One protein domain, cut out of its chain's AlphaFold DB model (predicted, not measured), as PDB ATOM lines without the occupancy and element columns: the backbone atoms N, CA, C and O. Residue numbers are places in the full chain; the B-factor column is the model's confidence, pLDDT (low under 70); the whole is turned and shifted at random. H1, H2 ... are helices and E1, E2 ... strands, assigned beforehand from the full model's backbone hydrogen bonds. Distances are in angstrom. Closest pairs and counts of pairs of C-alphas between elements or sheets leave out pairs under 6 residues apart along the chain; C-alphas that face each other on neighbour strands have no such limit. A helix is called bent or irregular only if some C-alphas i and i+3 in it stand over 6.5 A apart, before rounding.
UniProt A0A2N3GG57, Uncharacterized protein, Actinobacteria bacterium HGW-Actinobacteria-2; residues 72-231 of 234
ATOM      1  N   ALA A  72      32.162 -36.628 -16.130       41.47
ATOM      2  CA  ALA A  72      31.184 -36.354 -15.078       41.47
ATOM      3  C   ALA A  72      31.565 -37.101 -13.789       41.47
ATOM      4  O   ALA A  72      31.058 -38.180 -13.499       41.47
ATOM      5  N   VAL A  73      32.510 -36.549 -13.025       49.44
ATOM      6  CA  VAL A  73      32.711 -36.961 -11.629       49.44
ATOM      7  C   VAL A  73      31.469 -36.522 -10.865       49.44
ATOM      8  O   VAL A  73      31.188 -35.328 -10.800       49.44
ATOM      9  N   CYS A  74      30.726 -37.462 -10.286       55.50
ATOM     10  CA  CYS A  74      29.716 -37.107  -9.302       55.50
ATOM     11  C   CYS A  74      30.462 -36.546  -8.080       55.50
ATOM     12  O   CYS A  74      31.185 -37.302  -7.420       55.50
ATOM     13  N   PRO A  75      30.352 -35.240  -7.780       56.41
ATOM     14  CA  PRO A  75      31.252 -34.618  -6.816       56.41
ATOM     15  C   PRO A  75      30.851 -34.920  -5.360       56.41
ATOM     16  O   PRO A  75      31.606 -34.636  -4.427       56.41
ATOM     17  N   ALA A  76      29.676 -35.528  -5.150       65.00
ATOM     18  CA  ALA A  76      29.141 -35.817  -3.833       65.00
ATOM     19  C   ALA A  76      29.747 -37.111  -3.290       65.00
ATOM     20  O   ALA A  76      29.613 -38.165  -3.894       65.00
ATOM     21  N   SER A  77      30.386 -37.058  -2.119       70.69
ATOM     22  CA  SER A  77      30.937 -38.274  -1.508       70.69
ATOM     23  C   SER A  77      29.829 -39.265  -1.091       70.69
ATOM     24  O   SER A  77      28.794 -38.831  -0.568       70.69
ATOM     25  N   PRO A  78      30.063 -40.590  -1.179       72.44
ATOM     26  CA  PRO A  78      29.115 -41.606  -0.708       72.44
ATOM     27  C   PRO A  78      28.659 -41.422   0.746       72.44
ATOM     28  O   PRO A  78      27.506 -41.673   1.090       72.44
ATOM     29  N   ALA A  79      29.555 -40.944   1.616       74.69
ATOM     30  CA  ALA A  79      29.242 -40.685   3.020       74.69
ATOM     31  C   ALA A  79      28.219 -39.548   3.192       74.69
ATOM     32  O   ALA A  79      27.312 -39.656   4.019       74.69
ATOM     33  N   ALA A  80      28.341 -38.478   2.399       79.75
ATOM     34  CA  ALA A  80      27.397 -37.363   2.420       79.75
ATOM     35  C   ALA A  80      26.003 -37.808   1.954       79.75
ATOM     36  O   ALA A  80      25.010 -37.514   2.618       79.75
ATOM     37  N   ILE A  81      25.944 -38.597   0.880       77.50
ATOM     38  CA  ILE A  81      24.693 -39.149   0.350       77.50
ATOM     39  C   ILE A  81      24.040 -40.098   1.354       77.50
ATOM     40  O   ILE A  81      22.853 -39.969   1.622       77.50
ATOM     41  N   ARG A  82      24.805 -41.002   1.982       80.12
ATOM     42  CA  ARG A  82      24.293 -41.885   3.045       80.12
ATOM     43  C   ARG A  82      23.661 -41.118   4.198       80.12
ATOM     44  O   ARG A  82      22.604 -41.509   4.692       80.12
ATOM     45  N   LYS A  83      24.309 -40.036   4.637       85.00
ATOM     46  CA  LYS A  83      23.773 -39.168   5.690       85.00
ATOM     47  C   LYS A  83      22.453 -38.532   5.250       85.00
ATOM     48  O   LYS A  83      21.500 -38.529   6.024       85.00
ATOM     49  N   GLN A  84      22.400 -38.025   4.021       83.94
ATOM     50  CA  GLN A  84      21.207 -37.394   3.472       83.94
ATOM     51  C   GLN A  84      20.054 -38.389   3.296       83.94
ATOM     52  O   GLN A  84      18.964 -38.127   3.788       83.94
ATOM     53  N   ALA A  85      20.309 -39.555   2.705       82.44
ATOM     54  CA  ALA A  85      19.323 -40.617   2.535       82.44
ATOM     55  C   ALA A  85      18.721 -41.068   3.872       82.44
ATOM     56  O   ALA A  85      17.507 -41.210   3.983       82.44
ATOM     57  N   ARG A  86      19.547 -41.221   4.917       83.75
ATOM     58  CA  ARG A  86      19.048 -41.532   6.263       83.75
ATOM     59  C   ARG A  86      18.114 -40.439   6.781       83.75
ATOM     60  O   ARG A  86      16.997 -40.739   7.169       83.75
ATOM     61  N   SER A  87      18.548 -39.179   6.717       87.06
ATOM     62  CA  SER A  87      17.725 -38.046   7.156       87.06
ATOM     63  C   SER A  87      16.404 -37.946   6.388       87.06
ATOM     64  O   SER A  87      15.380 -37.614   6.982       87.06
ATOM     65  N   THR A  88      16.414 -38.220   5.080       84.12
ATOM     66  CA  THR A  88      15.196 -38.259   4.267       84.12
ATOM     67  C   THR A  88      14.283 -39.372   4.743       84.12
ATOM     68  O   THR A  88      13.132 -39.088   5.051       84.12
ATOM     69  N   ARG A  89      14.782 -40.609   4.843       84.12
ATOM     70  CA  ARG A  89      13.991 -41.753   5.305       84.12
ATOM     71  C   ARG A  89      13.305 -41.453   6.637       84.12
ATOM     72  O   ARG A  89      12.090 -41.589   6.726       84.12
ATOM     73  N   ASP A  90      14.069 -40.981   7.620       83.19
ATOM     74  CA  ASP A  90      13.548 -40.626   8.942       83.19
ATOM     75  C   ASP A  90      12.437 -39.564   8.832       83.19
ATOM     76  O   ASP A  90      11.437 -39.619   9.540       83.19
ATOM     77  N   SER A  91      12.564 -38.607   7.907       81.31
ATOM     78  CA  SER A  91      11.524 -37.597   7.663       81.31
ATOM     79  C   SER A  91      10.259 -38.201   7.040       81.31
ATOM     80  O   SER A  91       9.159 -37.797   7.406       81.31
ATOM     81  N   LEU A  92      10.394 -39.171   6.128       77.44
ATOM     82  CA  LEU A  92       9.260 -39.827   5.462       77.44
ATOM     83  C   LEU A  92       8.443 -40.694   6.412       77.44
ATOM     84  O   LEU A  92       7.219 -40.715   6.311       77.44
ATOM     85  N   GLU A  93       9.107 -41.358   7.358       75.12
ATOM     86  CA  GLU A  93       8.452 -42.158   8.399       75.12
ATOM     87  C   GLU A  93       7.550 -41.306   9.319       75.12
ATOM     88  O   GLU A  93       6.678 -41.847   9.993       75.12
ATOM     89  N   ASN A  94       7.713 -39.976   9.310       75.12
ATOM     90  CA  ASN A  94       6.946 -39.030  10.126       75.12
ATOM     91  C   ASN A  94       5.866 -38.247   9.348       75.12
ATOM     92  O   ASN A  94       5.216 -37.371   9.925       75.12
ATOM     93  N   LEU A  95       5.671 -38.511   8.052       71.50
ATOM     94  CA  LEU A  95       4.657 -37.822   7.245       71.50
ATOM     95  C   LEU A  95       3.270 -38.461   7.381       71.50
ATOM     96  O   LEU A  95       3.128 -39.660   7.618       71.50
ATOM     97  N   SER A  96       2.227 -37.643   7.194       70.25
ATOM     98  CA  SER A  96       0.841 -38.116   7.231       70.25
ATOM     99  C   SER A  96       0.568 -39.125   6.105       70.25
ATOM    100  O   SER A  96       0.872 -38.835   4.942       70.25
ATOM    101  N   PRO A  97      -0.078 -40.272   6.395       66.25
ATOM    102  CA  PRO A  97      -0.420 -41.267   5.382       66.25
ATOM    103  C   PRO A  97      -1.486 -40.790   4.382       66.25
ATOM    104  O   PRO A  97      -1.662 -41.436   3.350       66.25
ATOM    105  N   SER A  98      -2.176 -39.670   4.646       72.19
ATOM    106  CA  SER A  98      -3.193 -39.091   3.750       72.19
ATOM    107  C   SER A  98      -2.622 -38.546   2.434       72.19
ATOM    108  O   SER A  98      -3.351 -38.453   1.447       72.19
ATOM    109  N   ALA A  99      -1.328 -38.217   2.386       85.50
ATOM    110  CA  ALA A  99      -0.681 -37.720   1.177       85.50
ATOM    111  C   ALA A  99      -0.524 -38.841   0.123       85.50
ATOM    112  O   ALA A  99      -0.031 -39.923   0.463       85.50
ATOM    113  N   PRO A 100      -0.864 -38.607  -1.164       89.44
ATOM    114  CA  PRO A 100      -0.761 -39.611  -2.226       89.44
ATOM    115  C   PRO A 100       0.589 -40.336  -2.314       89.44
ATOM    116  O   PRO A 100       0.607 -41.562  -2.420       89.44
ATOM    117  N   ILE A 101       1.711 -39.611  -2.210       89.56
ATOM    118  CA  ILE A 101       3.060 -40.209  -2.230       89.56
ATOM    119  C   ILE A 101       3.272 -41.164  -1.049       89.56
ATOM    120  O   ILE A 101       3.829 -42.247  -1.224       89.56
ATOM    121  N   ILE A 102       2.800 -40.801   0.147       88.44
ATOM    122  CA  ILE A 102       2.971 -41.617   1.356       88.44
ATOM    123  C   ILE A 102       2.045 -42.832   1.317       88.44
ATOM    124  O   ILE A 102       2.469 -43.942   1.629       88.44
ATOM    125  N   SER A 103       0.813 -42.657   0.838       89.94
ATOM    126  CA  SER A 103      -0.096 -43.769   0.550       89.94
ATOM    127  C   SER A 103       0.502 -44.751  -0.468       89.94
ATOM    128  O   SER A 103       0.404 -45.966  -0.281       89.94
ATOM    129  N   ALA A 104       1.151 -44.260  -1.530       91.06
ATOM    130  CA  ALA A 104       1.824 -45.108  -2.514       91.06
ATOM    131  C   ALA A 104       3.018 -45.862  -1.910       91.06
ATOM    132  O   ALA A 104       3.143 -47.069  -2.133       91.06
ATOM    133  N   LEU A 105       3.837 -45.184  -1.095       89.06
ATOM    134  CA  LEU A 105       4.952 -45.776  -0.350       89.06
ATOM    135  C   LEU A 105       4.486 -46.895   0.596       89.06
ATOM    136  O   LEU A 105       5.069 -47.974   0.628       89.06
ATOM    137  N   ALA A 106       3.401 -46.666   1.334       88.12
ATOM    138  CA  ALA A 106       2.831 -47.645   2.259       88.12
ATOM    139  C   ALA A 106       2.160 -48.841   1.553       88.12
ATOM    140  O   ALA A 106       1.845 -49.838   2.197       88.12
ATOM    141  N   SER A 107       1.933 -48.752   0.239       90.12
ATOM    142  CA  SER A 107       1.246 -49.783  -0.551       90.12
ATOM    143  C   SER A 107       2.179 -50.852  -1.140       90.12
ATOM    144  O   SER A 107       1.696 -51.740  -1.852       90.12
ATOM    145  N   PHE A 108       3.490 -50.772  -0.897       87.19
ATOM    146  CA  PHE A 108       4.434 -51.827  -1.272       87.19
ATOM    147  C   PHE A 108       4.304 -53.023  -0.320       87.19
ATOM    148  O   PHE A 108       4.321 -52.851   0.896       87.19
ATOM    149  N   GLU A 109       4.199 -54.242  -0.866       82.38
ATOM    150  CA  GLU A 109       4.086 -55.469  -0.051       82.38
ATOM    151  C   GLU A 109       5.311 -55.684   0.848       82.38
ATOM    152  O   GLU A 109       5.196 -56.181   1.966       82.38
ATOM    153  N   VAL A 110       6.489 -55.297   0.348       75.44
ATOM    154  CA  VAL A 110       7.759 -55.330   1.071       75.44
ATOM    155  C   VAL A 110       8.407 -53.959   0.941       75.44
ATOM    156  O   VAL A 110       8.828 -53.562  -0.141       75.44
ATOM    157  N   CYS A 111       8.485 -53.231   2.053       68.06
ATOM    158  CA  CYS A 111       9.126 -51.920   2.112       68.06
ATOM    159  C   CYS A 111      10.607 -52.077   2.491       68.06
ATOM    160  O   CYS A 111      11.002 -51.860   3.639       68.06
ATOM    161  N   GLU A 112      11.427 -52.521   1.535       77.75
ATOM    162  CA  GLU A 112      12.886 -52.531   1.679       77.75
ATOM    163  C   GLU A 112      13.477 -51.285   1.014       77.75
ATOM    164  O   GLU A 112      13.378 -51.098  -0.199       77.75
ATOM    165  N   TRP A 113      14.097 -50.431   1.826       76.00
ATOM    166  CA  TRP A 113      14.782 -49.234   1.351       76.00
ATOM    167  C   TRP A 113      16.114 -49.590   0.699       76.00
ATOM    168  O   TRP A 113      17.001 -50.161   1.339       76.00
ATOM    169  N   VAL A 114      16.283 -49.173  -0.550       76.94
ATOM    170  CA  VAL A 114      17.513 -49.314  -1.322       76.94
ATOM    171  C   VAL A 114      18.168 -47.945  -1.470       76.94
ATOM    172  O   VAL A 114      17.495 -46.940  -1.683       76.94
ATOM    173  N   LEU A 115      19.491 -47.905  -1.318       76.94
ATOM    174  CA  LEU A 115      20.289 -46.691  -1.448       76.94
ATOM    175  C   LEU A 115      21.386 -46.889  -2.493       76.94
ATOM    176  O   LEU A 115      22.253 -47.751  -2.337       76.94
ATOM    177  N   GLU A 116      21.404 -46.020  -3.496       75.06
ATOM    178  CA  GLU A 116      22.510 -45.872  -4.438       75.06
ATOM    179  C   GLU A 116      23.401 -44.720  -3.978       75.06
ATOM    180  O   GLU A 116      23.128 -43.558  -4.257       75.06
ATOM    181  N   ASP A 117      24.480 -45.018  -3.256       69.38
ATOM    182  CA  ASP A 117      25.411 -44.009  -2.729       69.38
ATOM    183  C   ASP A 117      26.723 -43.905  -3.521       69.38
ATOM    184  O   ASP A 117      27.652 -43.228  -3.084       69.38
ATOM    185  N   GLY A 118      26.836 -44.612  -4.647       60.97
ATOM    186  CA  GLY A 118      28.050 -44.659  -5.462       60.97
ATOM    187  C   GLY A 118      29.201 -45.480  -4.863       60.97
ATOM    188  O   GLY A 118      30.256 -45.597  -5.483       60.97
ATOM    189  N   SER A 119      29.035 -46.106  -3.690       53.22
ATOM    190  CA  SER A 119      30.091 -46.938  -3.083       53.22
ATOM    191  C   SER A 119      30.404 -48.215  -3.872       53.22
ATOM    192  O   SER A 119      31.488 -48.776  -3.732       53.22
ATOM    193  N   ALA A 120      29.477 -48.649  -4.729       47.53
ATOM    194  CA  ALA A 120      29.605 -49.824  -5.588       47.53
ATOM    195  C   ALA A 120      30.117 -49.508  -7.007       47.53
ATOM    196  O   ALA A 120      30.163 -50.406  -7.850       47.53
ATOM    197  N   LEU A 121      30.494 -48.253  -7.286       49.38
ATOM    198  CA  LEU A 121      31.015 -47.860  -8.592       49.38
ATOM    199  C   LEU A 121      32.296 -48.636  -8.911       49.38
ATOM    200  O   LEU A 121      33.261 -48.645  -8.143       49.38
ATOM    201  N   VAL A 122      32.296 -49.298 -10.065       39.66
ATOM    202  CA  VAL A 122      33.448 -50.051 -10.550       39.66
ATOM    203  C   VAL A 122      34.433 -49.069 -11.178       39.66
ATOM    204  O   VAL A 122      34.070 -48.218 -11.983       39.66
ATOM    205  N   GLU A 123      35.709 -49.180 -10.829       36.16
ATOM    206  CA  GLU A 123      36.774 -48.414 -11.477       36.16
ATOM    207  C   GLU A 123      36.709 -48.599 -13.011       36.16
ATOM    208  O   GLU A 123      36.805 -49.720 -13.512       36.16
ATOM    209  N   GLY A 124      36.491 -47.505 -13.752       33.34
ATOM    210  CA  GLY A 124      36.318 -47.509 -15.211       33.34
ATOM    211  C   GLY A 124      34.866 -47.512 -15.720       33.34
ATOM    212  O   GLY A 124      34.665 -47.375 -16.930       33.34
ATOM    213  N   SER A 125      33.855 -47.620 -14.847       36.25
ATOM    214  CA  SER A 125      32.457 -47.332 -15.209       36.25
ATOM    215  C   SER A 125      32.171 -45.831 -15.142       36.25
ATOM    216  O   SER A 125      32.684 -45.138 -14.263       36.25
ATOM    217  N   LEU A 126      31.332 -45.327 -16.048       37.31
ATOM    218  CA  LEU A 126      30.765 -43.986 -15.971       37.31
ATOM    219  C   LEU A 126      29.997 -43.875 -14.656       37.31
ATOM    220  O   LEU A 126      29.145 -44.707 -14.346       37.31
ATOM    221  N   GLN A 127      30.324 -42.843 -13.889       46.31
ATOM    222  CA  GLN A 127      29.466 -42.400 -12.810       46.31
ATOM    223  C   GLN A 127      28.289 -41.711 -13.489       46.31
ATOM    224  O   GLN A 127      28.391 -40.554 -13.895       46.31
ATOM    225  N   LEU A 128      27.169 -42.419 -13.647       50.75
ATOM    226  CA  LEU A 128      25.912 -41.682 -13.648       50.75
ATOM    227  C   LEU A 128      25.867 -40.881 -12.339       50.75
ATOM    228  O   LEU A 128      26.495 -41.296 -11.349       50.75
ATOM    229  N   PRO A 129      25.172 -39.733 -12.306       57.38
ATOM    230  CA  PRO A 129      24.766 -39.173 -11.032       57.38
ATOM    231  C   PRO A 129      24.207 -40.322 -10.188       57.38
ATOM    232  O   PRO A 129      23.364 -41.081 -10.647       57.38
ATOM    233  N   TYR A 130      24.776 -40.533  -9.012       70.56
ATOM    234  CA  TYR A 130      24.257 -41.466  -8.021       70.56
ATOM    235  C   TYR A 130      23.698 -40.647  -6.873       70.56
ATOM    236  O   TYR A 130      23.885 -39.434  -6.824       70.56
ATOM    237  N   GLY A 131      23.058 -41.297  -5.919       78.81
ATOM    238  CA  GLY A 131      22.471 -40.641  -4.766       78.81
ATOM    239  C   GLY A 131      20.977 -40.630  -4.868       78.81
ATOM    240  O   GLY A 131      20.373 -39.581  -5.014       78.81
ATOM    241  N   GLU A 132      20.402 -41.809  -4.731       82.88
ATOM    242  CA  GLU A 132      18.968 -41.999  -4.654       82.88
ATOM    243  C   GLU A 132      18.647 -42.974  -3.531       82.88
ATOM    244  O   GLU A 132      19.392 -43.925  -3.285       82.88
ATOM    245  N   LEU A 133      17.537 -42.715  -2.856       83.81
ATOM    246  CA  LEU A 133      16.892 -43.616  -1.923       83.81
ATOM    247  C   LEU A 133      15.540 -44.027  -2.517       83.81
ATOM    248  O   LEU A 133      14.742 -43.148  -2.834       83.81
ATOM    249  N   TRP A 134      15.247 -45.321  -2.605       88.12
ATOM    250  CA  TRP A 134      13.962 -45.796  -3.124       88.12
ATOM    251  C   TRP A 134      13.446 -47.040  -2.412       88.12
ATOM    252  O   TRP A 134      14.182 -47.738  -1.714       88.12
ATOM    253  N   VAL A 135      12.161 -47.319  -2.613       84.38
ATOM    254  CA  VAL A 135      11.529 -48.608  -2.312       84.38
ATOM    255  C   VAL A 135      11.099 -49.230  -3.626       84.38
ATOM    256  O   VAL A 135      10.597 -48.533  -4.504       84.38
ATOM    257  N   GLN A 136      11.276 -50.541  -3.760       84.69
ATOM    258  CA  GLN A 136      10.888 -51.285  -4.954       84.69
ATOM    259  C   GLN A 136      10.161 -52.583  -4.609       84.69
ATOM    260  O   GLN A 136      10.429 -53.204  -3.583       84.69
ATOM    261  N   GLY A 137       9.293 -53.039  -5.509       80.62
ATOM    262  CA  GLY A 137       8.613 -54.326  -5.394       80.62
ATOM    263  C   GLY A 137       7.161 -54.300  -5.869       80.62
ATOM    264  O   GLY A 137       6.720 -53.324  -6.478       80.62
ATOM    265  N   PRO A 138       6.406 -55.382  -5.613       84.00
ATOM    266  CA  PRO A 138       4.968 -55.400  -5.835       84.00
ATOM    267  C   PRO A 138       4.278 -54.297  -5.029       84.00
ATOM    268  O   PRO A 138       4.560 -54.098  -3.846       84.00
ATOM    269  N   ASN A 139       3.358 -53.595  -5.680       90.88
ATOM    270  CA  ASN A 139       2.640 -52.465  -5.115       90.88
ATOM    271  C   ASN A 139       1.141 -52.585  -5.436       90.88
ATOM    272  O   ASN A 139       0.780 -53.016  -6.531       90.88
ATOM    273  N   HIS A 140       0.269 -52.197  -4.500       92.75
ATOM    274  CA  HIS A 140      -1.197 -52.267  -4.659       92.75
ATOM    275  C   HIS A 140      -1.894 -50.907  -4.703       92.75
ATOM    276  O   HIS A 140      -3.125 -50.834  -4.635       92.75
ATOM    277  N   TYR A 141      -1.124 -49.833  -4.848       95.31
ATOM    278  CA  TYR A 141      -1.607 -48.466  -4.774       95.31
ATOM    279  C   TYR A 141      -2.780 -48.222  -5.727       95.31
ATOM    280  O   TYR A 141      -2.805 -48.666  -6.882       95.31
ATOM    281  N   THR A 142      -3.784 -47.520  -5.215       95.94
ATOM    282  CA  THR A 142      -4.947 -47.080  -5.979       95.94
ATOM    283  C   THR A 142      -5.164 -45.610  -5.680       95.94
ATOM    284  O   THR A 142      -5.457 -45.249  -4.546       95.94
ATOM    285  N   GLY A 143      -5.002 -44.775  -6.697       95.00
ATOM    286  CA  GLY A 143      -5.044 -43.328  -6.544       95.00
ATOM    287  C   GLY A 143      -4.229 -42.603  -7.615       95.00
ATOM    288  O   GLY A 143      -3.613 -43.247  -8.473       95.00
ATOM    289  N   PRO A 144      -4.269 -41.266  -7.613       95.44
ATOM    290  CA  PRO A 144      -3.487 -40.443  -8.520       95.44
ATOM    291  C   PRO A 144      -2.087 -40.144  -7.964       95.44
ATOM    292  O   PRO A 144      -1.939 -39.826  -6.790       95.44
ATOM    293  N   LEU A 145      -1.082 -40.139  -8.838       95.06
ATOM    294  CA  LEU A 145       0.199 -39.471  -8.610       95.06
ATOM    295  C   LEU A 145       0.387 -38.378  -9.660       95.06
ATOM    296  O   LEU A 145       0.321 -38.630 -10.865       95.06
ATOM    297  N   PHE A 146       0.594 -37.146  -9.207       94.62
ATOM    298  CA  PHE A 146       0.716 -35.990 -10.093       94.62
ATOM    299  C   PHE A 146       2.119 -35.915 -10.685       94.62
ATOM    300  O   PHE A 146       3.101 -35.887  -9.945       94.62
ATOM    301  N   VAL A 147       2.202 -35.872 -12.012       92.38
ATOM    302  CA  VAL A 147       3.468 -35.801 -12.750       92.38
ATOM    303  C   VAL A 147       3.935 -34.349 -12.827       92.38
ATOM    304  O   VAL A 147       3.133 -33.436 -13.049       92.38
ATOM    305  N   ALA A 148       5.232 -34.126 -12.637       89.62
ATOM    306  CA  ALA A 148       5.819 -32.798 -12.755       89.62
ATOM    307  C   ALA A 148       5.647 -32.248 -14.182       89.62
ATOM    308  O   ALA A 148       5.985 -32.912 -15.159       89.62
ATOM    309  N   GLY A 149       5.129 -31.021 -14.296       88.75
ATOM    310  CA  GLY A 149       4.905 -30.353 -15.584       88.75
ATOM    311  C   GLY A 149       3.657 -30.799 -16.352       88.75
ATOM    312  O   GLY A 149       3.406 -30.264 -17.425       88.75
ATOM    313  N   GLU A 150       2.863 -31.725 -15.810       92.31
ATOM    314  CA  GLU A 150       1.635 -32.214 -16.442       92.31
ATOM    315  C   GLU A 150       0.389 -31.806 -15.640       92.31
ATOM    316  O   GLU A 150       0.382 -31.796 -14.400       92.31
ATOM    317  N   ASP A 151      -0.701 -31.526 -16.356       91.56
ATOM    318  CA  ASP A 151      -2.008 -31.207 -15.761       91.56
ATOM    319  C   ASP A 151      -2.785 -32.464 -15.344       91.56
ATOM    320  O   ASP A 151      -3.608 -32.429 -14.429       91.56
ATOM    321  N   VAL A 152      -2.508 -33.594 -15.998       92.94
ATOM    322  CA  VAL A 152      -3.174 -34.880 -15.762       92.94
ATOM    323  C   VAL A 152      -2.271 -35.780 -14.902       92.94
ATOM    324  O   VAL A 152      -1.081 -35.898 -15.188       92.94
ATOM    325  N   PRO A 153      -2.781 -36.442 -13.848       95.12
ATOM    326  CA  PRO A 153      -1.976 -37.370 -13.058       95.12
ATOM    327  C   PRO A 153      -1.807 -38.730 -13.751       95.12
ATOM    328  O   PRO A 153      -2.609 -39.134 -14.598       95.12
ATOM    329  N   LEU A 154      -0.814 -39.501 -13.308       96.19
ATOM    330  CA  LEU A 154      -0.840 -40.953 -13.464       96.19
ATOM    331  C   LEU A 154      -1.851 -41.527 -12.473       96.19
ATOM    332  O   LEU A 154      -1.714 -41.361 -11.267       96.19
ATOM    333  N   THR A 155      -2.875 -42.207 -12.970       97.50
ATOM    334  CA  THR A 155      -3.888 -42.855 -12.129       97.50
ATOM    335  C   THR A 155      -3.603 -44.343 -12.036       97.50
ATOM    336  O   THR A 155      -3.487 -45.013 -13.065       97.50
ATOM    337  N   PHE A 156      -3.549 -44.867 -10.816       97.31
ATOM    338  CA  PHE A 156      -3.288 -46.273 -10.533       97.31
ATOM    339  C   PHE A 156      -4.528 -46.981  -9.990       97.31
ATOM    340  O   PHE A 156      -5.327 -46.406  -9.250       97.31
ATOM    341  N   ARG A 157      -4.670 -48.263 -10.331       97.19
ATOM    342  CA  ARG A 157      -5.639 -49.187  -9.737       97.19
ATOM    343  C   ARG A 157      -4.956 -50.521  -9.476       97.19
ATOM    344  O   ARG A 157      -4.541 -51.184 -10.427       97.19
ATOM    345  N   ARG A 158      -4.879 -50.925  -8.204       95.50
ATOM    346  CA  ARG A 158      -4.166 -52.138  -7.752       95.50
ATOM    347  C   ARG A 158      -2.736 -52.189  -8.303       95.50
ATOM    348  O   ARG A 158      -2.354 -53.143  -8.978       95.50
ATOM    349  N   GLY A 159      -2.013 -51.085  -8.128       94.50
ATOM    350  CA  GLY A 159      -0.633 -50.918  -8.574       94.50
ATOM    351  C   GLY A 159      -0.439 -50.774 -10.077       94.50
ATOM    352  O   GLY A 159       0.693 -50.635 -10.512       94.50
ATOM    353  N   ARG A 160      -1.488 -50.805 -10.908       95.06
ATOM    354  CA  ARG A 160      -1.357 -50.675 -12.369       95.06
ATOM    355  C   ARG A 160      -1.848 -49.334 -12.864       95.06
ATOM    356  O   ARG A 160      -2.901 -48.870 -12.438       95.06
ATOM    357  N   VAL A 161      -1.133 -48.764 -13.824       95.69
ATOM    358  CA  VAL A 161      -1.538 -47.533 -14.500       95.69
ATOM    359  C   VAL A 161      -2.828 -47.769 -15.291       95.69
ATOM    360  O   VAL A 161      -2.894 -48.660 -16.137       95.69
ATOM    361  N   VAL A 162      -3.852 -46.959 -15.039       97.19
ATOM    362  CA  VAL A 162      -5.144 -46.981 -15.751       97.19
ATOM    363  C   VAL A 162      -5.485 -45.653 -16.428       97.19
ATOM    364  O   VAL A 162      -6.340 -45.634 -17.308       97.19
ATOM    365  N   GLY A 163      -4.811 -44.561 -16.061       95.44
ATOM    366  CA  GLY A 163      -4.952 -43.246 -16.691       95.44
ATOM    367  C   GLY A 163      -3.625 -42.494 -16.688       95.44
ATOM    368  O   GLY A 163      -2.849 -42.641 -15.747       95.44
ATOM    369  N   THR A 164      -3.342 -41.734 -17.746       95.62
ATOM    370  CA  THR A 164      -2.070 -41.015 -17.928       95.62
ATOM    371  C   THR A 164      -2.274 -39.728 -18.729       95.62
ATOM    372  O   THR A 164      -3.225 -39.651 -19.514       95.62
ATOM    373  N   PRO A 165      -1.336 -38.767 -18.658       90.88
ATOM    374  CA  PRO A 165      -1.139 -37.788 -19.725       90.88
ATOM    375  C   PRO A 165      -0.901 -38.459 -21.082       90.88
ATOM    376  O   PRO A 165      -0.405 -39.590 -21.153       90.88
ATOM    377  N   THR A 166      -1.186 -37.743 -22.171       88.31
ATOM    378  CA  THR A 166      -0.997 -38.242 -23.544       88.31
ATOM    379  C   THR A 166       0.446 -38.663 -23.817       88.31
ATOM    380  O   THR A 166       0.671 -39.708 -24.428       88.31
ATOM    381  N   VAL A 167       1.424 -37.898 -23.318       83.38
ATOM    382  CA  VAL A 167       2.859 -38.181 -23.496       83.38
ATOM    383  C   VAL A 167       3.305 -39.486 -22.818       83.38
ATOM    384  O   VAL A 167       4.272 -40.103 -23.250       83.38
ATOM    385  N   TRP A 168       2.545 -39.969 -21.828       85.81
ATOM    386  CA  TRP A 168       2.823 -41.187 -21.058       85.81
ATOM    387  C   TRP A 168       1.870 -42.346 -21.379       85.81
ATOM    388  O   TRP A 168       1.789 -43.319 -20.631       85.81
ATOM    389  N   ARG A 169       1.144 -42.288 -22.503       88.25
ATOM    390  CA  ARG A 169       0.128 -43.296 -22.864       88.25
ATOM    391  C   ARG A 169       0.677 -44.724 -22.968       88.25
ATOM    392  O   ARG A 169      -0.057 -45.679 -22.723       88.25
ATOM    393  N   SER A 170       1.958 -44.881 -23.292       82.62
ATOM    394  CA  SER A 170       2.646 -46.181 -23.322       82.62
ATOM    395  C   SER A 170       2.745 -46.859 -21.949       82.62
ATOM    396  O   SER A 170       3.056 -48.047 -21.879       82.62
ATOM    397  N   LEU A 171       2.476 -46.135 -20.857       87.38
ATOM    398  CA  LEU A 171       2.528 -46.671 -19.499       87.38
ATOM    399  C   LEU A 171       1.253 -47.408 -19.079       87.38
ATOM    400  O   LEU A 171       1.288 -48.144 -18.096       87.38
ATOM    401  N   VAL A 172       0.139 -47.251 -19.800       91.75
ATOM    402  CA  VAL A 172      -1.140 -47.883 -19.441       91.75
ATOM    403  C   VAL A 172      -0.986 -49.402 -19.300       91.75
ATOM    404  O   VAL A 172      -0.429 -50.083 -20.156       91.75
ATOM    405  N   GLY A 173      -1.490 -49.939 -18.189       88.00
ATOM    406  CA  GLY A 173      -1.426 -51.352 -17.824       88.00
ATOM    407  C   GLY A 173      -0.125 -51.780 -17.139       88.00
ATOM    408  O   GLY A 173      -0.097 -52.862 -16.537       88.00
ATOM    409  N   ARG A 174       0.931 -50.957 -17.175       88.00
ATOM    410  CA  ARG A 174       2.210 -51.258 -16.519       88.00
ATOM    411  C   ARG A 174       2.099 -51.061 -15.001       88.00
ATOM    412  O   ARG A 174       1.307 -50.228 -14.554       88.00
ATOM    413  N   PRO A 175       2.832 -51.851 -14.202       91.88
ATOM    414  CA  PRO A 175       2.778 -51.738 -12.753       91.88
ATOM    415  C   PRO A 175       3.700 -50.627 -12.234       91.88
ATOM    416  O   PRO A 175       4.772 -50.399 -12.794       91.88
ATOM    417  N   LEU A 176       3.284 -49.972 -11.153       92.88
ATOM    418  CA  LEU A 176       4.144 -49.222 -10.247       92.88
ATOM    419  C   LEU A 176       5.047 -50.223  -9.532       92.88
ATOM    420  O   LEU A 176       4.553 -51.152  -8.894       92.88
ATOM    421  N   VAL A 177       6.353 -50.057  -9.677       87.81
ATOM    422  CA  VAL A 177       7.349 -50.996  -9.143       87.81
ATOM    423  C   VAL A 177       8.371 -50.328  -8.251       87.81
ATOM    424  O   VAL A 177       9.138 -51.031  -7.600       87.81
ATOM    425  N   GLU A 178       8.374 -48.999  -8.215       89.81
ATOM    426  CA  GLU A 178       9.352 -48.219  -7.484       89.81
ATOM    427  C   GLU A 178       8.794 -46.849  -7.097       89.81
ATOM    428  O   GLU A 178       8.041 -46.243  -7.863       89.81
ATOM    429  N   LEU A 179       9.182 -46.363  -5.924       91.25
ATOM    430  CA  LEU A 179       9.028 -44.972  -5.515       91.25
ATOM    431  C   LEU A 179      10.372 -44.495  -4.966       91.25
ATOM    432  O   LEU A 179      10.856 -45.033  -3.964       91.25
ATOM    433  N   GLY A 180      10.953 -43.503  -5.633       89.88
ATOM    434  CA  GLY A 180      12.309 -43.037  -5.388       89.88
ATOM    435  C   GLY A 180      12.398 -41.552  -5.058       89.88
ATOM    436  O   GLY A 180      11.488 -40.755  -5.310       89.88
ATOM    437  N   PHE A 181      13.523 -41.201  -4.440       89.56
ATOM    438  CA  PHE A 181      13.868 -39.850  -4.034       89.56
ATOM    439  C   PHE A 181      15.365 -39.578  -4.214       89.56
ATOM    440  O   PHE A 181      16.228 -40.216  -3.596       89.56
ATOM    441  N   GLY A 182      15.674 -38.549  -4.998       89.06
ATOM    442  CA  GLY A 182      17.026 -38.060  -5.202       89.06
ATOM    443  C   GLY A 182      17.613 -37.440  -3.935       89.06
ATOM    444  O   GLY A 182      17.022 -36.571  -3.295       89.06
ATOM    445  N   CYS A 183      18.820 -37.868  -3.592       86.94
ATOM    446  CA  CYS A 183      19.596 -37.490  -2.413       86.94
ATOM    447  C   CYS A 183      20.910 -36.778  -2.765       86.94
ATOM    448  O   CYS A 183      21.670 -36.427  -1.865       86.94
ATOM    449  N   ASN A 184      21.221 -36.564  -4.043       85.12
ATOM    450  CA  ASN A 184      22.463 -35.920  -4.452       85.12
ATOM    451  C   ASN A 184      22.273 -34.422  -4.679       85.12
ATOM    452  O   ASN A 184      21.741 -33.986  -5.699       85.12
ATOM    453  N   SER A 185      22.741 -33.602  -3.743       82.56
ATOM    454  CA  SER A 185      22.670 -32.138  -3.847       82.56
ATOM    455  C   SER A 185      23.507 -31.544  -4.982       82.56
ATOM    456  O   SER A 185      23.321 -30.378  -5.324       82.56
ATOM    457  N   GLN A 186      24.407 -32.331  -5.567       77.62
ATOM    458  CA  GLN A 186      25.300 -31.911  -6.638       77.62
ATOM    459  C   GLN A 186      24.962 -32.534  -7.996       77.62
ATOM    460  O   GLN A 186      25.621 -32.214  -8.983       77.62
ATOM    461  N   ALA A 187      23.951 -33.403  -8.067       76.19
ATOM    462  CA  ALA A 187      23.440 -33.873  -9.345       76.19
ATOM    463  C   ALA A 187      22.668 -32.751 -10.049       76.19
ATOM    464  O   ALA A 187      21.975 -31.937  -9.428       76.19
ATOM    465  N   GLU A 188      22.802 -32.703 -11.369       74.25
ATOM    466  CA  GLU A 188      22.102 -31.722 -12.179       74.25
ATOM    467  C   GLU A 188      20.597 -31.994 -12.170       74.25
ATOM    468  O   GLU A 188      20.143 -33.123 -12.313       74.25
ATOM    469  N   ARG A 189      19.797 -30.932 -12.064       75.88
ATOM    470  CA  ARG A 189      18.326 -31.022 -12.097       75.88
ATOM    471  C   ARG A 189      17.749 -31.096 -13.514       75.88
ATOM    472  O   ARG A 189      16.555 -30.891 -13.713       75.88
ATOM    473  N   ARG A 190      18.600 -31.289 -14.519       66.62
ATOM    474  CA  ARG A 190      18.229 -31.329 -15.936       66.62
ATOM    475  C   ARG A 190      19.015 -32.431 -16.626       66.62
ATOM    476  O   ARG A 190      20.177 -32.651 -16.305       66.62
ATOM    477  N   GLY A 191      18.390 -33.052 -17.620       60.50
ATOM    478  CA  GLY A 191      19.002 -34.129 -18.388       60.50
ATOM    479  C   GLY A 191      18.923 -35.494 -17.690       60.50
ATOM    480  O   GLY A 191      18.136 -35.668 -16.758       60.50
ATOM    481  N   PRO A 192      19.691 -36.480 -18.179       52.28
ATOM    482  CA  PRO A 192      19.665 -37.846 -17.661       52.28
ATOM    483  C   PRO A 192      20.258 -37.923 -16.248       52.28
ATOM    484  O   PRO A 192      21.277 -37.287 -15.975       52.28
ATOM    485  N   GLY A 193      19.651 -38.713 -15.360       65.81
ATOM    486  CA  GLY A 193      20.092 -38.818 -13.967       65.81
ATOM    487  C   GLY A 193      19.545 -37.717 -13.055       65.81
ATOM    488  O   GLY A 193      20.003 -37.584 -11.919       65.81
ATOM    489  N   ARG A 194      18.601 -36.889 -13.528       73.94
ATOM    490  CA  ARG A 194      18.002 -35.819 -12.712       73.94
ATOM    491  C   ARG A 194      17.229 -36.366 -11.516       73.94
ATOM    492  O   ARG A 194      17.184 -35.709 -10.490       73.94
ATOM    493  N   GLU A 195      16.675 -37.569 -11.613       79.69
ATOM    494  CA  GLU A 195      15.979 -38.271 -10.529       79.69
ATOM    495  C   GLU A 195      16.862 -38.476  -9.288       79.69
ATOM    496  O   GLU A 195      16.381 -38.569  -8.165       79.69
ATOM    497  N   LYS A 196      18.182 -38.423  -9.477       80.75
ATOM    498  CA  LYS A 196      19.194 -38.522  -8.423       80.75
ATOM    499  C   LYS A 196      19.397 -37.185  -7.702       80.75
ATOM    500  O   LYS A 196      19.930 -37.141  -6.594       80.75
ATOM    501  N   ALA A 197      18.977 -36.071  -8.307       83.50
ATOM    502  CA  ALA A 197      19.137 -34.742  -7.740       83.50
ATOM    503  C   ALA A 197      18.288 -34.544  -6.487       83.50
ATOM    504  O   ALA A 197      17.101 -34.856  -6.437       83.50
ATOM    505  N   SER A 198      18.916 -33.957  -5.468       87.38
ATOM    506  CA  SER A 198      18.305 -33.734  -4.164       87.38
ATOM    507  C   SER A 198      16.950 -33.042  -4.275       87.38
ATOM    508  O   SER A 198      16.865 -31.900  -4.753       87.38
ATOM    509  N   GLY A 199      15.921 -33.691  -3.731       84.69
ATOM    510  CA  GLY A 199      14.561 -33.159  -3.674       84.69
ATOM    511  C   GLY A 199      13.658 -33.589  -4.829       84.69
ATOM    512  O   GLY A 199      12.479 -33.243  -4.804       84.69
ATOM    513  N   ILE A 200      14.184 -34.312  -5.820       87.75
ATOM    514  CA  ILE A 200      13.377 -34.868  -6.905       87.75
ATOM    515  C   ILE A 200      12.747 -36.178  -6.438       87.75
ATOM    516  O   ILE A 200      13.419 -37.035  -5.875       87.75
ATOM    517  N   TRP A 201      11.439 -36.290  -6.654       91.62
ATOM    518  CA  TRP A 201      10.665 -37.504  -6.433       91.62
ATOM    519  C   TRP A 201      10.288 -38.106  -7.771       91.62
ATOM    520  O   TRP A 201       9.938 -37.374  -8.699       91.62
ATOM    521  N   HIS A 202      10.262 -39.427  -7.848       92.31
ATOM    522  CA  HIS A 202       9.794 -40.136  -9.032       92.31
ATOM    523  C   HIS A 202       9.189 -41.483  -8.669       92.31
ATOM    524  O   HIS A 202       9.358 -42.006  -7.569       92.31
ATOM    525  N   VAL A 203       8.471 -42.044  -9.634       92.25
ATOM    526  CA  VAL A 203       8.060 -43.443  -9.623       92.25
ATOM    527  C   VAL A 203       8.657 -44.189 -10.792       92.25
ATOM    528  O   VAL A 203       8.643 -43.690 -11.916       92.25
ATOM    529  N   GLY A 204       9.073 -45.421 -10.536       89.31
ATOM    530  CA  GLY A 204       9.407 -46.378 -11.575       89.31
ATOM    531  C   GLY A 204       8.174 -47.179 -11.982       89.31
ATOM    532  O   GLY A 204       7.508 -47.814 -11.155       89.31
ATOM    533  N   VAL A 205       7.858 -47.166 -13.276       87.75
ATOM    534  CA  VAL A 205       6.739 -47.910 -13.869       87.75
ATOM    535  C   VAL A 205       7.263 -48.939 -14.868       87.75
ATOM    536  O   VAL A 205       7.999 -48.607 -15.798       87.75
ATOM    537  N   GLY A 206       6.844 -50.200 -14.738       84.62
ATOM    538  CA  GLY A 206       7.255 -51.279 -15.637       84.62
ATOM    539  C   GLY A 206       7.853 -52.478 -14.919       84.62
ATOM    540  O   GLY A 206       7.182 -53.123 -14.126       84.62
ATOM    541  N   ALA A 207       9.078 -52.855 -15.267       69.38
ATOM    542  CA  ALA A 207       9.782 -53.942 -14.602       69.38
ATOM    543  C   ALA A 207      10.498 -53.421 -13.355       69.38
ATOM    544  O   ALA A 207      11.108 -52.353 -13.403       69.38
ATOM    545  N   VAL A 208      10.466 -54.193 -12.265       65.25
ATOM    546  CA  VAL A 208      11.311 -53.927 -11.093       65.25
ATOM    547  C   VAL A 208      12.755 -53.872 -11.558       65.25
ATOM    548  O   VAL A 208      13.221 -54.792 -12.243       65.25
ATOM    549  N   SER A 209      13.453 -52.813 -11.164       54.56
ATOM    550  CA  SER A 209      14.851 -52.674 -11.482       54.56
ATOM    551  C   SER A 209      15.711 -52.530 -10.253       54.56
ATOM    552  O   SER A 209      15.645 -51.546  -9.537       54.56
ATOM    553  N   ARG A 210      16.630 -53.477 -10.078       51.62
ATOM    554  CA  ARG A 210      17.690 -53.340  -9.079       51.62
ATOM    555  C   ARG A 210      18.763 -52.330  -9.515       51.62
ATOM    556  O   ARG A 210      19.664 -52.036  -8.738       51.62
ATOM    557  N   LEU A 211      18.676 -51.836 -10.755       52.34
ATOM    558  CA  LEU A 211      19.626 -50.943 -11.416       52.34
ATOM    559  C   LEU A 211      18.880 -49.946 -12.313       52.34
ATOM    560  O   LEU A 211      18.237 -50.377 -13.262       52.34
ATOM    561  N   HIS A 212      19.006 -48.632 -12.136       49.91
ATOM    562  CA  HIS A 212      18.361 -47.633 -13.021       49.91
ATOM    563  C   HIS A 212      19.071 -47.521 -14.387       49.91
ATOM    564  O   HIS A 212      19.489 -46.462 -14.837       49.91
ATOM    565  N   LEU A 213      19.289 -48.666 -15.031       50.59
ATOM    566  CA  LEU A 213      20.033 -48.854 -16.269       50.59
ATOM    567  C   LEU A 213      19.194 -49.601 -17.311       50.59
ATOM    568  O   LEU A 213      19.725 -50.003 -18.350       50.59
ATOM    569  N   TYR A 214      17.901 -49.830 -17.048       45.25
ATOM    570  CA  TYR A 214      17.027 -50.440 -18.040       45.25
ATOM    571  C   TYR A 214      16.602 -49.431 -19.109       45.25
ATOM    572  O   TYR A 214      16.393 -48.255 -18.817       45.25
ATOM    573  N   PRO A 215      16.414 -49.893 -20.356       44.41
ATOM    574  CA  PRO A 215      15.796 -49.083 -21.388       44.41
ATOM    575  C   PRO A 215      14.430 -48.513 -20.952       44.41
ATOM    576  O   PRO A 215      13.655 -49.237 -20.316       44.41
ATOM    577  N   PRO A 216      14.064 -47.290 -21.383       46.84
ATOM    578  CA  PRO A 216      12.831 -46.599 -20.993       46.84
ATOM    579  C   PRO A 216      11.535 -47.356 -21.335       46.84
ATOM    580  O   PRO A 216      10.484 -47.088 -20.759       46.84
ATOM    581  N   PHE A 217      11.570 -48.332 -22.251       53.28
ATOM    582  CA  PHE A 217      10.423 -49.200 -22.557       53.28
ATOM    583  C   PHE A 217      10.277 -50.404 -21.605       53.28
ATOM    584  O   PHE A 217       9.230 -51.047 -21.598       53.28
ATOM    585  N   VAL A 218      11.300 -50.719 -20.801       57.19
ATOM    586  CA  VAL A 218      11.291 -51.796 -19.788       57.19
ATOM    587  C   VAL A 218      10.961 -51.241 -18.409       57.19
ATOM    588  O   VAL A 218      10.133 -51.812 -17.699       57.19
ATOM    589  N   HIS A 219      11.513 -50.078 -18.083       71.88
ATOM    590  CA  HIS A 219      11.286 -49.339 -16.848       71.88
ATOM    591  C   HIS A 219      11.225 -47.850 -17.192       71.88
ATOM    592  O   HIS A 219      11.982 -47.406 -18.046       71.88
ATOM    593  N   SER A 220      10.306 -47.097 -16.601       80.00
ATOM    594  CA  SER A 220      10.162 -45.665 -16.869       80.00
ATOM    595  C   SER A 220      10.094 -44.902 -15.557       80.00
ATOM    596  O   SER A 220       9.120 -45.067 -14.825       80.00
ATOM    597  N   ASP A 221      11.095 -44.060 -15.312       84.56
ATOM    598  CA  ASP A 221      11.101 -43.107 -14.206       84.56
ATOM    599  C   ASP A 221      10.256 -41.887 -14.564       84.56
ATOM    600  O   ASP A 221      10.512 -41.192 -15.555       84.56
ATOM    601  N   VAL A 222       9.225 -41.627 -13.764       87.81
ATOM    602  CA  VAL A 222       8.322 -40.490 -13.945       87.81
ATOM    603  C   VAL A 222       8.434 -39.560 -12.750       87.81
ATOM    604  O   VAL A 222       8.053 -39.917 -11.638       87.81
ATOM    605  N   GLU A 223       8.937 -38.352 -12.998       90.94
ATOM    606  CA  GLU A 223       9.080 -37.304 -11.985       90.94
ATOM    607  C   GLU A 223       7.715 -36.844 -11.452       90.94
ATOM    608  O   GLU A 223       6.769 -36.614 -12.212       90.94
ATOM    609  N   LEU A 224       7.623 -36.671 -10.135       91.38
ATOM    610  CA  LEU A 224       6.410 -36.279  -9.432       91.38
ATOM    611  C   LEU A 224       6.417 -34.801  -9.036       91.38
ATOM    612  O   LEU A 224       7.420 -34.245  -8.593       91.38
ATOM    613  N   ASP A 225       5.240 -34.180  -9.097       90.75
ATOM    614  CA  ASP A 225       4.992 -32.870  -8.502       90.75
ATOM    615  C   ASP A 225       4.798 -33.017  -6.990       90.75
ATOM    616  O   ASP A 225       3.720 -33.378  -6.510       90.75
ATOM    617  N   VAL A 226       5.855 -32.753  -6.226       85.38
ATOM    618  CA  VAL A 226       5.851 -32.951  -4.771       85.38
ATOM    619  C   VAL A 226       4.726 -32.180  -4.098       85.38
ATOM    620  O   VAL A 226       4.057 -32.738  -3.239       85.38
ATOM    621  N   LYS A 227       4.467 -30.932  -4.505       85.31
ATOM    622  CA  LYS A 227       3.472 -30.085  -3.846       85.31
ATOM    623  C   LYS A 227       2.093 -30.730  -3.940       85.31
ATOM    624  O   LYS A 227       1.508 -31.036  -2.907       85.31
ATOM    625  N   ARG A 228       1.633 -31.050  -5.154       86.88
ATOM    626  CA  ARG A 228       0.318 -31.685  -5.368       86.88
ATOM    627  C   ARG A 228       0.212 -33.085  -4.759       86.88
ATOM    628  O   ARG A 228      -0.869 -33.488  -4.356       86.88
ATOM    629  N   ASN A 229       1.320 -33.821  -4.675       82.88
ATOM    630  CA  ASN A 229       1.345 -35.143  -4.040       82.88
ATOM    631  C   ASN A 229       1.557 -35.112  -2.512       82.88
ATOM    632  O   ASN A 229       1.487 -36.164  -1.875       82.88
ATOM    633  N   SER A 230       1.849 -33.940  -1.944       79.38
ATOM    634  CA  SER A 230       1.994 -33.691  -0.502       79.38
ATOM    635  C   SER A 230       0.803 -32.936   0.094       79.38
ATOM    636  O   SER A 230       0.620 -32.944   1.307       79.38
ATOM    637  N   GLU A 231       0.001 -32.289  -0.754       69.81
ATOM    638  CA  GLU A 231      -1.266 -31.676  -0.378       69.81
ATOM    639  C   GLU A 231      -2.306 -32.769  -0.095       69.81
ATOM    640  O   GLU A 231      -2.451 -33.731  -0.853       69.81
TER     641      GLU A 231
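Overview. This is residues 72 to 231 of the 234 residues of an uncharacterized protein of Actinobacteria bacterium HGW-Actinobacteria-2 (UniProt A0A2N3GG57). A strongly twisted wall of five antiparallel strands runs through the domain, with the long helix H1 slanting over E2 and the short H2 crossing over E6, two layers with both helices on one face. A small sheet of three strands, E3 E4 E5, makes one end with the short H2 and H3, and H4 packs on H2. The printed part has 160 residues with four named helices and eight named strands, along the chain H1 H2 E1 E2 E3 E4 E5 H3 E6 E7 E8 H4; under half of the residues are in named elements, and the class is mixed. The sheets run E1 E2 E6 E7 E8 and E3 E4 E5, both antiparallel. The whole is compact, with a radius of gyration of the C-alphas of 15.0 A and spans of 42 by 34 by 28 A.

Arrangement. Look first at the large sheet: E1, residues 113 to 116, E2, 132 to 136, E6, 176 to 182, E7, 201 to 206, and E8, 219 to 223. In the hairpin E1 and E2, N 114 and O 134 are 2.8 A apart; between E2 and E6, N 181 and O 133 are 2.8 A apart. E6, E7 and E8 form a meander, each strand the antiparallel neighbour of the one before, with N 177 and O 204 at 2.9 A and N 222 and O 203 at 2.8 A. H1, residues 78 to 92, is on this sheet at a height of 8.8 A, slantwise to the strands at 43 degrees to E2 on the local plane; its closest C-alphas to E2 are Ala 85 and Leu 133, 5.9 A. H2, residues 100 to 106, is on it at a height of 9.9 A, across the strands; Leu 105 and Leu 179 of E6 have the closest C-alphas, 6.6 A. H2 and H4, residues 226 to 230, touch, with the C-alphas of Pro 100 and Asn 229 closest at 5.3 A. E3, 143 to 145, E4, 154 to 157, and E5, 160 to 163, form a second meander, with N 145 and O 154 at 2.8 A and N 157 and O 160 at 2.8 A. H3, residues 166 to 171, only grazes both sheets with residues 168 to 171; it is irregular, C-alphas 167 and 170 being 8.0 A apart. Every O i to N i+4 pair is within hydrogen-bond range in H1, H2 and H4; H3 has 0 of 2, and 2 of 3 O i to N i+3 pairs.

Along the chain. Find C-alpha 78 at (29.115, -41.606, -0.708); H1 runs 20.9 A to C-alpha 92. E6 measures 17.8 A, E7 16.9 A. H4 ends at C-alpha 230, (1.994, -33.691, -0.502).

Size, cuts and confidence. The printed part has no cut. The links E1 to E2, E6 to E7 and E7 to E8 are long; residues 117 to 129 and 207 to 218 are among those under pLDDT 70.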